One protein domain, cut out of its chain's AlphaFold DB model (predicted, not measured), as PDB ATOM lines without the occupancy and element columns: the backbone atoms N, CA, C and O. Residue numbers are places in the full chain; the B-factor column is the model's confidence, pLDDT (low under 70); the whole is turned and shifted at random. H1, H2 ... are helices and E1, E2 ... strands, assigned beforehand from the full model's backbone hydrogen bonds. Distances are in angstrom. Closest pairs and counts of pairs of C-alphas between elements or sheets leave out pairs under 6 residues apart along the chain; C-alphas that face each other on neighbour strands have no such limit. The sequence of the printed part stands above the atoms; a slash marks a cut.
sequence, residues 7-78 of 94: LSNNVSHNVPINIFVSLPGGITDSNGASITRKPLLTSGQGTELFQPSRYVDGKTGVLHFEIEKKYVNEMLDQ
ATOM      1  N   LEU A   7      -2.483  36.667 -20.087       96.38
ATOM      2  CA  LEU A   7      -3.551  35.911 -19.452       96.38
ATOM      3  C   LEU A   7      -3.714  36.393 -18.012       96.38
ATOM      4  O   LEU A   7      -2.726  36.738 -17.363       96.38
ATOM      5  N   SER A   8      -4.936  36.361 -17.492       96.25
ATOM      6  CA  SER A   8      -5.223  36.705 -16.102       96.25
ATOM      7  C   SER A   8      -6.079  35.648 -15.412       96.25
ATOM      8  O   SER A   8      -6.847  34.931 -16.060       96.25
ATOM      9  N   ASN A   9      -5.926  35.527 -14.093       95.69
ATOM     10  CA  ASN A   9      -6.768  34.678 -13.249       95.69
ATOM     11  C   ASN A   9      -7.779  35.508 -12.427       95.69
ATOM     12  O   ASN A   9      -7.876  36.731 -12.543       95.69
ATOM     13  N   ASN A  10      -8.546  34.831 -11.572       93.75
ATOM     14  CA  ASN A  10      -9.577  35.424 -10.712       93.75
ATOM     15  C   ASN A  10      -9.034  36.334  -9.592       93.75
ATOM     16  O   ASN A  10      -9.810  37.102  -9.030       93.75
ATOM     17  N   VAL A  11      -7.736  36.275  -9.280       93.25
ATOM     18  CA  VAL A  11      -7.077  37.161  -8.301       93.25
ATOM     19  C   VAL A  11      -6.293  38.294  -8.972       93.25
ATOM     20  O   VAL A  11      -5.469  38.947  -8.340       93.25
ATOM     21  N   SER A  12      -6.575  38.571 -10.251       92.12
ATOM     22  CA  SER A  12      -5.919  39.618 -11.050       92.12
ATOM     23  C   SER A  12      -4.403  39.435 -11.218       92.12
ATOM     24  O   SER A  12      -3.692  40.402 -11.503       92.12
ATOM     25  N   HIS A  13      -3.891  38.209 -11.084       94.81
ATOM     26  CA  HIS A  13      -2.512  37.908 -11.443       94.81
ATOM     27  C   HIS A  13      -2.391  37.810 -12.968       94.81
ATOM     28  O   HIS A  13      -3.121  37.047 -13.600       94.81
ATOM     29  N   ASN A  14      -1.481  38.595 -13.552       94.94
ATOM     30  CA  ASN A  14      -1.291  38.707 -14.996       94.94
ATOM     31  C   ASN A  14       0.017  38.048 -15.430       94.94
ATOM     32  O   ASN A  14       1.080  38.408 -14.933       94.94
ATOM     33  N   VAL A  15      -0.063  37.168 -16.423       96.12
ATOM     34  CA  VAL A  15       1.083  36.458 -16.997       96.12
ATOM     35  C   VAL A  15       1.185  36.791 -18.483       96.12
ATOM     36  O   VAL A  15       0.210  36.581 -19.208       96.12
ATOM     37  N   PRO A  16       2.323  37.318 -18.968       96.19
ATOM     38  CA  PRO A  16       2.482  37.618 -20.384       96.19
ATOM     39  C   PRO A  16       2.523  36.330 -21.214       96.19
ATOM     40  O   PRO A  16       3.059  35.306 -20.787       96.19
ATOM     41  N   ILE A  17       1.971  36.405 -22.422       96.38
ATOM     42  CA  ILE A  17       2.005  35.339 -23.420       96.38
ATOM     43  C   ILE A  17       2.723  35.846 -24.668       96.38
ATOM     44  O   ILE A  17       2.331  36.838 -25.283       96.38
ATOM     45  N   ASN A  18       3.789  35.147 -25.045       96.81
ATOM     46  CA  ASN A  18       4.516  35.403 -26.274       96.81
ATOM     47  C   ASN A  18       3.797  34.703 -27.425       96.81
ATOM     48  O   ASN A  18       3.478  33.514 -27.348       96.81
ATOM     49  N   ILE A  19       3.552  35.447 -28.499       97.06
ATOM     50  CA  ILE A  19       2.898  34.934 -29.698       97.06
ATOM     51  C   ILE A  19       3.895  35.028 -30.841       97.06
ATOM     52  O   ILE A  19       4.527  36.065 -31.045       97.06
ATOM     53  N   PHE A  20       4.035  33.949 -31.599       97.75
ATOM     54  CA  PHE A  20       4.878  33.921 -32.786       97.75
ATOM     55  C   PHE A  20       4.113  33.370 -33.977       97.75
ATOM     56  O   PHE A  20       3.192  32.572 -33.821       97.75
ATOM     57  N   VAL A  21       4.552  33.719 -35.181       97.56
ATOM     58  CA  VAL A  21       4.022  33.169 -36.425       97.56
ATOM     59  C   VAL A  21       5.107  32.446 -37.216       97.56
ATOM     60  O   VAL A  21       6.271  32.847 -37.245       97.56
ATOM     61  N   SER A  22       4.738  31.338 -37.848       97.19
ATOM     62  CA  SER A  22       5.518  30.708 -38.915       97.19
ATOM     63  C   SER A  22       4.653  30.607 -40.157       97.19
ATOM     64  O   SER A  22       3.551  30.063 -40.087       97.19
ATOM     65  N   LEU A  23       5.137  31.142 -41.273       95.62
ATOM     66  CA  LEU A  23       4.403  31.155 -42.533       95.62
ATOM     67  C   LEU A  23       5.021  30.160 -43.518       95.62
ATOM     68  O   LEU A  23       6.219  29.868 -43.444       95.62
ATOM     69  N   PRO A  24       4.217  29.604 -44.436       93.94
ATOM     70  CA  PRO A  24       4.714  28.656 -45.418       93.94
ATOM     71  C   PRO A  24       5.741  29.292 -46.359       93.94
ATOM     72  O   PRO A  24       5.688  30.477 -46.692       93.94
ATOM     73  N   GLY A  25       6.656  28.460 -46.859       91.44
ATOM     74  CA  GLY A  25       7.672  28.898 -47.810       91.44
ATOM     75  C   GLY A  25       7.055  29.464 -49.090       91.44
ATOM     76  O   GLY A  25       6.382  28.742 -49.830       91.44
ATOM     77  N   GLY A  26       7.373  30.721 -49.381       90.94
ATOM     78  CA  GLY A  26       6.755  31.528 -50.433       90.94
ATOM     79  C   GLY A  26       6.093  32.799 -49.901       90.94
ATOM     80  O   GLY A  26       5.696  33.634 -50.701       90.94
ATOM     81  N   ILE A  27       6.048  32.971 -48.576       93.81
ATOM     82  CA  ILE A  27       5.813  34.251 -47.904       93.81
ATOM     83  C   ILE A  27       7.091  34.643 -47.153       93.81
ATOM     84  O   ILE A  27       7.704  33.804 -46.485       93.81
ATOM     85  N   THR A  28       7.507  35.898 -47.281       95.25
ATOM     86  CA  THR A  28       8.727  36.438 -46.664       95.25
ATOM     87  C   THR A  28       8.464  37.788 -46.009       95.25
ATOM     88  O   THR A  28       7.439  38.414 -46.277       95.25
ATOM     89  N   ASP A  29       9.390  38.263 -45.178       93.88
ATOM     90  CA  ASP A  29       9.371  39.661 -44.731       93.88
ATOM     91  C   ASP A  29       9.829  40.618 -45.848       93.88
ATOM     92  O   ASP A  29      10.128  40.216 -46.984       93.88
ATOM     93  N   SER A  30       9.893  41.905 -45.509       91.25
ATOM     94  CA  SER A  30      10.397  42.976 -46.371       91.25
ATOM     95  C   SER A  30      11.844  42.771 -46.838       91.25
ATOM     96  O   SER A  30      12.214  43.280 -47.892       91.25
ATOM     97  N   ASN A  31      12.647  41.982 -46.117       92.75
ATOM     98  CA  ASN A  31      14.027  41.652 -46.484       92.75
ATOM     99  C   ASN A  31      14.132  40.346 -47.293       92.75
ATOM    100  O   ASN A  31      15.236  39.905 -47.611       92.75
ATOM    101  N   GLY A  32      13.005  39.696 -47.608       93.06
ATOM    102  CA  GLY A  32      12.982  38.410 -48.306       93.06
ATOM    103  C   GLY A  32      13.315  37.211 -47.411       93.06
ATOM    104  O   GLY A  32      13.488  36.099 -47.916       93.06
ATOM    105  N   ALA A  33      13.396  37.391 -46.090       94.38
ATOM    106  CA  ALA A  33      13.682  36.302 -45.168       94.38
ATOM    107  C   ALA A  33      12.440  35.432 -44.930       94.38
ATOM    108  O   ALA A  33      11.303  35.907 -44.904       94.38
ATOM    109  N   SER A  34      12.660  34.130 -44.728       94.56
ATOM    110  CA  SER A  34      11.583  33.201 -44.367       94.56
ATOM    111  C   SER A  34      11.041  33.505 -42.970       94.56
ATOM    112  O   SER A  34      11.803  33.731 -42.030       94.56
ATOM    113  N   ILE A  35       9.720  33.438 -42.809       96.69
ATOM    114  CA  ILE A  35       9.053  33.726 -41.536       96.69
ATOM    115  C   ILE A  35       8.961  32.450 -40.699       96.69
ATOM    116  O   ILE A  35       8.053  31.639 -40.876       96.69
ATOM    117  N   THR A  36       9.902  32.270 -39.772       96.56
ATOM    118  CA  THR A  36       9.900  31.153 -38.814       96.56
ATOM    119  C   THR A  36       9.937  31.695 -37.398       96.56
ATOM    120  O   THR A  36      10.855  32.432 -37.051       96.56
ATOM    121  N   ARG A  37       8.935  31.332 -36.589       97.25
ATOM    122  CA  ARG A  37       8.749  31.811 -35.208       97.25
ATOM    123  C   ARG A  37       9.010  33.320 -35.045       97.25
ATOM    124  O   ARG A  37       9.640  33.750 -34.082       97.25
ATOM    125  N   LYS A  38       8.511  34.129 -35.981       97.12
ATOM    126  CA  LYS A  38       8.608  35.591 -35.933       97.12
ATOM    127  C   LYS A  38       7.675  36.123 -34.834       97.12
ATOM    128  O   LYS A  38       6.508  35.732 -34.846       97.12
ATOM    129  N   PRO A  39       8.143  36.961 -33.892       96.69
ATOM    130  CA  PRO A  39       7.285  37.524 -32.847       96.69
ATOM    131  C   PRO A  39       6.146  38.358 -33.436       96.69
ATOM    132  O   PRO A  39       6.385  39.146 -34.345       96.69
ATOM    133  N   LEU A  40       4.934  38.197 -32.903       96.44
ATOM    134  CA  LEU A  40       3.800  39.087 -33.152       96.44
ATOM    135  C   LEU A  40       3.654  40.023 -31.949       96.44
ATOM    136  O   LEU A  40       3.095  39.641 -30.920       96.44
ATOM    137  N   LEU A  41       4.202  41.229 -32.074       95.81
ATOM    138  CA  LEU A  41       4.142  42.256 -31.038       95.81
ATOM    139  C   LEU A  41       2.870  43.091 -31.187       95.81
ATOM    140  O   LEU A  41       2.439  43.375 -32.302       95.81
ATOM    141  N   THR A  42       2.289  43.549 -30.076       94.50
ATOM    142  CA  THR A  42       1.093  44.416 -30.117       94.50
ATOM    143  C   THR A  42       1.360  45.764 -30.789       94.50
ATOM    144  O   THR A  42       0.428  46.410 -31.256       94.50
ATOM    145  N   SER A  43       2.624  46.186 -30.843       94.00
ATOM    146  CA  SER A  43       3.084  47.373 -31.567       94.00
ATOM    147  C   SER A  43       3.175  47.171 -33.085       94.00
ATOM    148  O   SER A  43       3.318  48.149 -33.814       94.00
ATOM    149  N   GLY A  44       3.123  45.925 -33.570       92.19
ATOM    150  CA  GLY A  44       3.339  45.570 -34.976       92.19
ATOM    151  C   GLY A  44       4.806  45.601 -35.422       92.19
ATOM    152  O   GLY A  44       5.093  45.323 -36.587       92.19
ATOM    153  N   GLN A  45       5.742  45.912 -34.518       93.25
ATOM    154  CA  GLN A  45       7.159  46.016 -34.853       93.25
ATOM    155  C   GLN A  45       7.716  44.687 -35.385       93.25
ATOM    156  O   GLN A  45       7.592  43.631 -34.761       93.25
ATOM    157  N   GLY A  46       8.391  44.762 -36.530       91.75
ATOM    158  CA  GLY A  46       8.988  43.633 -37.232       91.75
ATOM    159  C   GLY A  46       8.000  42.797 -38.046       91.75
ATOM    160  O   GLY A  46       8.432  41.823 -38.669       91.75
ATOM    161  N   THR A  47       6.709  43.130 -38.040       94.31
ATOM    162  CA  THR A  47       5.646  42.432 -38.781       94.31
ATOM    163  C   THR A  47       4.836  43.395 -39.641       94.31
ATOM    164  O   THR A  47       3.656  43.171 -39.882       94.31
ATOM    165  N   GLU A  48       5.468  44.483 -40.075       91.50
ATOM    166  CA  GLU A  48       4.837  45.563 -40.830       91.50
ATOM    167  C   GLU A  48       4.418  45.107 -42.230       91.50
ATOM    168  O   GLU A  48       3.409  45.566 -42.755       91.50
ATOM    169  N   LEU A  49       5.194  44.201 -42.831       93.00
ATOM    170  CA  LEU A  49       4.930  43.680 -44.163       93.00
ATOM    171  C   LEU A  49       5.361  42.221 -44.280       93.00
ATOM    172  O   LEU A  49       6.529  41.875 -44.071       93.00
ATOM    173  N   PHE A  50       4.419  41.388 -44.713       93.75
ATOM    174  CA  PHE A  50       4.696  40.073 -45.271       93.75
ATOM    175  C   PHE A  50       4.275  40.063 -46.731       93.75
ATOM    176  O   PHE A  50       3.177  40.494 -47.067       93.75
ATOM    177  N   GLN A  51       5.153  39.567 -47.595       93.12
ATOM    178  CA  GLN A  51       4.960  39.620 -49.038       93.12
ATOM    179  C   GLN A  51       5.151  38.241 -49.677       93.12
ATOM    180  O   GLN A  51       6.008  37.463 -49.236       93.12
ATOM    181  N   PRO A  52       4.375  37.910 -50.722       92.00
ATOM    182  CA  PRO A  52       4.616  36.714 -51.511       92.00
ATOM    183  C   PRO A  52       5.965  36.807 -52.237       92.00
ATOM    184  O   PRO A  52       6.238  37.778 -52.934       92.00
ATOM    185  N   SER A  53       6.791  35.769 -52.133       92.00
ATOM    186  CA  SER A  53       8.001  35.597 -52.953       92.00
ATOM    187  C   SER A  53       7.796  34.622 -54.114       92.00
ATOM    188  O   SER A  53       8.582  34.589 -55.060       92.00
ATOM    189  N   ARG A  54       6.736  33.812 -54.052       89.62
ATOM    190  CA  ARG A  54       6.251  32.931 -55.122       89.62
ATOM    191  C   ARG A  54       4.812  32.529 -54.830       89.62
ATOM    192  O   ARG A  54       4.328  32.726 -53.720       89.62
ATOM    193  N   TYR A  55       4.158  31.898 -55.799       86.31
ATOM    194  CA  TYR A  55       2.824  31.341 -55.601       86.31
ATOM    195  C   TYR A  55       2.799  30.331 -54.437       86.31
ATOM    196  O   TYR A  55       3.631  29.419 -54.363       86.31
ATOM    197  N   VAL A  56       1.838  30.513 -53.530       84.62
ATOM    198  CA  VAL A  56       1.575  29.638 -52.386       84.62
ATOM    199  C   VAL A  56       0.115  29.221 -52.458       84.62
ATOM    200  O   VAL A  56      -0.768  30.064 -52.357       84.62
ATOM    201  N   ASP A  57      -0.129  27.922 -52.607       83.31
ATOM    202  CA  ASP A  57      -1.482  27.368 -52.652       83.31
ATOM    203  C   ASP A  57      -1.782  26.574 -51.383       83.31
ATOM    204  O   ASP A  57      -1.108  25.581 -51.093       83.31
ATOM    205  N   GLY A  58      -2.753  27.057 -50.603       73.38
ATOM    206  CA  GLY A  58      -3.349  26.333 -49.477       73.38
ATOM    207  C   GLY A  58      -2.391  25.885 -48.369       73.38
ATOM    208  O   GLY A  58      -2.750  25.019 -47.571       73.38
ATOM    209  N   LYS A  59      -1.164  26.419 -48.299       87.81
ATOM    210  CA  LYS A  59      -0.189  25.984 -47.292       87.81
ATOM    211  C   LYS A  59      -0.468  26.623 -45.935       87.81
ATOM    212  O   LYS A  59      -0.680  27.825 -45.826       87.81
ATOM    213  N   THR A  60      -0.419  25.805 -44.891       91.69
ATOM    214  CA  THR A  60      -0.737  26.206 -43.519       91.69
ATOM    215  C   THR A  60       0.326  27.126 -42.916       91.69
ATOM    216  O   THR A  60       1.521  26.834 -42.985       91.69
ATOM    217  N   GLY A  61      -0.121  28.207 -42.274       93.62
ATOM    218  CA  GLY A  61       0.663  28.969 -41.298       93.62
ATOM    219  C   GLY A  61       0.371  28.501 -39.869       93.62
ATOM    220  O   GLY A  61      -0.691  27.943 -39.598       93.62
ATOM    221  N   VAL A  62       1.310  28.721 -38.948       97.00
ATOM    222  CA  VAL A  62       1.201  28.291 -37.546       97.00
ATOM    223  C   VAL A  62       1.384  29.482 -36.615       97.00
ATOM    224  O   VAL A  62       2.396  30.180 -36.698       97.00
ATOM    225  N   LEU A  63       0.429  29.672 -35.704       97.12
ATOM    226  CA  LEU A  63       0.588  30.536 -34.538       97.12
ATOM    227  C   LEU A  63       1.123  29.709 -33.368       97.12
ATOM    228  O   LEU A  63       0.578  28.659 -33.032       97.12
ATOM    229  N   HIS A  64       2.195  30.195 -32.758       97.69
ATOM    230  CA  HIS A  64       2.823  29.603 -31.586       97.69
ATOM    231  C   HIS A  64       2.477  30.459 -30.380       97.69
ATOM    232  O   HIS A  64       2.703  31.668 -30.402       97.69
ATOM    233  N   PHE A  65       1.974  29.822 -29.333       96.88
ATOM    234  CA  PHE A  65       1.652  30.460 -28.065       96.88
ATOM    235  C   PHE A  65       2.612  29.929 -27.008       96.88
ATOM    236  O   PHE A  65       2.705  28.716 -26.816       96.88
ATOM    237  N   GLU A  66       3.338  30.820 -26.341       97.19
ATOM    238  CA  GLU A  66       4.352  30.443 -25.364       97.19
ATOM    239  C   GLU A  66       4.250  31.292 -24.100       97.19
ATOM    240  O   GLU A  66       4.151  32.515 -24.153       97.19
ATOM    241  N   ILE A  67       4.332  30.626 -22.953       96.38
ATOM    242  CA  ILE A  67       4.515  31.260 -21.652       96.38
ATOM    243  C   ILE A  67       5.905  30.856 -21.171       96.38
ATOM    244  O   ILE A  67       6.224  29.667 -21.113       96.38
ATOM    245  N   GLU A  68       6.747  31.835 -20.841       96.06
ATOM    246  CA  GLU A  68       8.091  31.537 -20.346       96.06
ATOM    247  C   GLU A  68       8.029  30.775 -19.019       96.06
ATOM    248  O   GLU A  68       7.207  31.066 -18.148       96.06
ATOM    249  N   LYS A  69       8.980  29.856 -18.817       96.56
ATOM    250  CA  LYS A  69       9.066  29.005 -17.620       96.56
ATOM    251  C   LYS A  69       8.949  29.780 -16.302       96.56
ATOM    252  O   LYS A  69       8.326  29.283 -15.372       96.56
ATOM    253  N   LYS A  70       9.542  30.977 -16.215       95.25
ATOM    254  CA  LYS A  70       9.485  31.806 -15.000       95.25
ATOM    255  C   LYS A  70       8.043  32.161 -14.621       95.25
ATOM    256  O   LYS A  70       7.670  31.973 -13.473       95.25
ATOM    257  N   TYR A  71       7.217  32.528 -15.600       95.81
ATOM    258  CA  TYR A  71       5.814  32.849 -15.369       95.81
ATOM    259  C   TYR A  71       4.969  31.598 -15.145       95.81
ATOM    260  O   TYR A  71       4.034  31.637 -14.360       95.81
ATOM    261  N   VAL A  72       5.315  30.468 -15.773       95.56
ATOM    262  CA  VAL A  72       4.664  29.186 -15.452       95.56
ATOM    263  C   VAL A  72       4.882  28.823 -13.984       95.56
ATOM    264  O   VAL A  72       3.938  28.396 -13.333       95.56
ATOM    265  N   ASN A  73       6.082  29.030 -13.435       95.50
ATOM    266  CA  ASN A  73       6.320  28.804 -12.008       95.50
ATOM    267  C   ASN A  73       5.435  29.715 -11.143       95.50
ATOM    268  O   ASN A  73       4.800  29.228 -10.218       95.50
ATOM    269  N   GLU A  74       5.320  31.000 -11.492       94.06
ATOM    270  CA  GLU A  74       4.424  31.934 -10.794       94.06
ATOM    271  C   GLU A  74       2.949  31.506 -10.891       94.06
ATOM    272  O   GLU A  74       2.192  31.700  -9.945       94.06
ATOM    273  N   MET A  75       2.524  30.898 -12.005       94.88
ATOM    274  CA  MET A  75       1.166  30.354 -12.148       94.88
ATOM    275  C   MET A  75       0.900  29.180 -11.205       94.88
ATOM    276  O   MET A  75      -0.240  28.999 -10.795       94.88
ATOM    277  N   LEU A  76       1.916  28.374 -10.879       94.25
ATOM    278  CA  LEU A  76       1.763  27.221  -9.983       94.25
ATOM    279  C   LEU A  76       1.560  27.638  -8.521       94.25
ATOM    280  O   LEU A  76       0.914  26.909  -7.773       94.25
ATOM    281  N   ASP A  77       2.068  28.811  -8.136       93.94
ATOM    282  CA  ASP A  77       1.906  29.377  -6.792       93.94
ATOM    283  C   ASP A  77       0.571  30.126  -6.616       93.94
ATOM    284  O   ASP A  77       0.285  30.655  -5.540       93.94
ATOM    285  N   GLN A  78      -0.242  30.220  -7.673       92.31
ATOM    286  CA  GLN A  78      -1.476  30.999  -7.701       92.31
ATOM    287  C   GLN A  78      -2.671  30.105  -8.019       92.31
ATOM    288  O   GLN A  78      -2.660  29.316  -8.961       92.31
TER     289      GLN A  78
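AT A GLANCE: This is residues 7 to 78 of the 94 residues of an uncharacterized protein of Pseudomonas fragi (UniProt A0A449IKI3). With little regular structure, this is a thin rod: a ribbon of two antiparallel strands, E1 and E4, runs along its middle, with helix H1 at one end and the small hairpin E2 and E3 among loops at the other. The printed part has 72 residues, 28 in named elements, ordered E1 E2 E3 E4 H1, class mixed. It is loose, with a radius of gyration of the C-alphas of 16.0 A, spanning 48 by 23 by 18 A.

HOW THE PARTS SIT: E1, residues 14 to 22, and E4, residues 62 to 66, are antiparallel at 153 degrees; N 20 and O 64 are 2.9 A apart, within hydrogen-bond range. Residues 20 to 21 of E1 also pair antiparallel with residues 38 to 39. The closest C-alphas of E1 and H1, residues 69 to 76, are those of Val 15 and Tyr 71, 6.2 A. In H1 every O i to N i+4 pair is within hydrogen-bond range. E2, residues 27 to 29, and E3, residues 50 to 52, form an antiparallel hairpin, N 28 to O 51 at 2.9 A; E1 and E2 are apart.

IN THESE COORDINATES: E1, 26.1 A long, begins at C-alpha 14 (-1.291, 38.707, -14.996). E4 measures 12.8 A, E2 7.2 A and E3 7.1 A. H1, 10.7 A, ends at C-alpha 76 (1.763, 27.221, -9.983).

THE WHOLE: The farthest C-alphas, of Val 11 and Arg 54, are 48.9 A apart. The link E2 to E3 is long, and the printed part has no cut. No printed residue is under pLDDT 70.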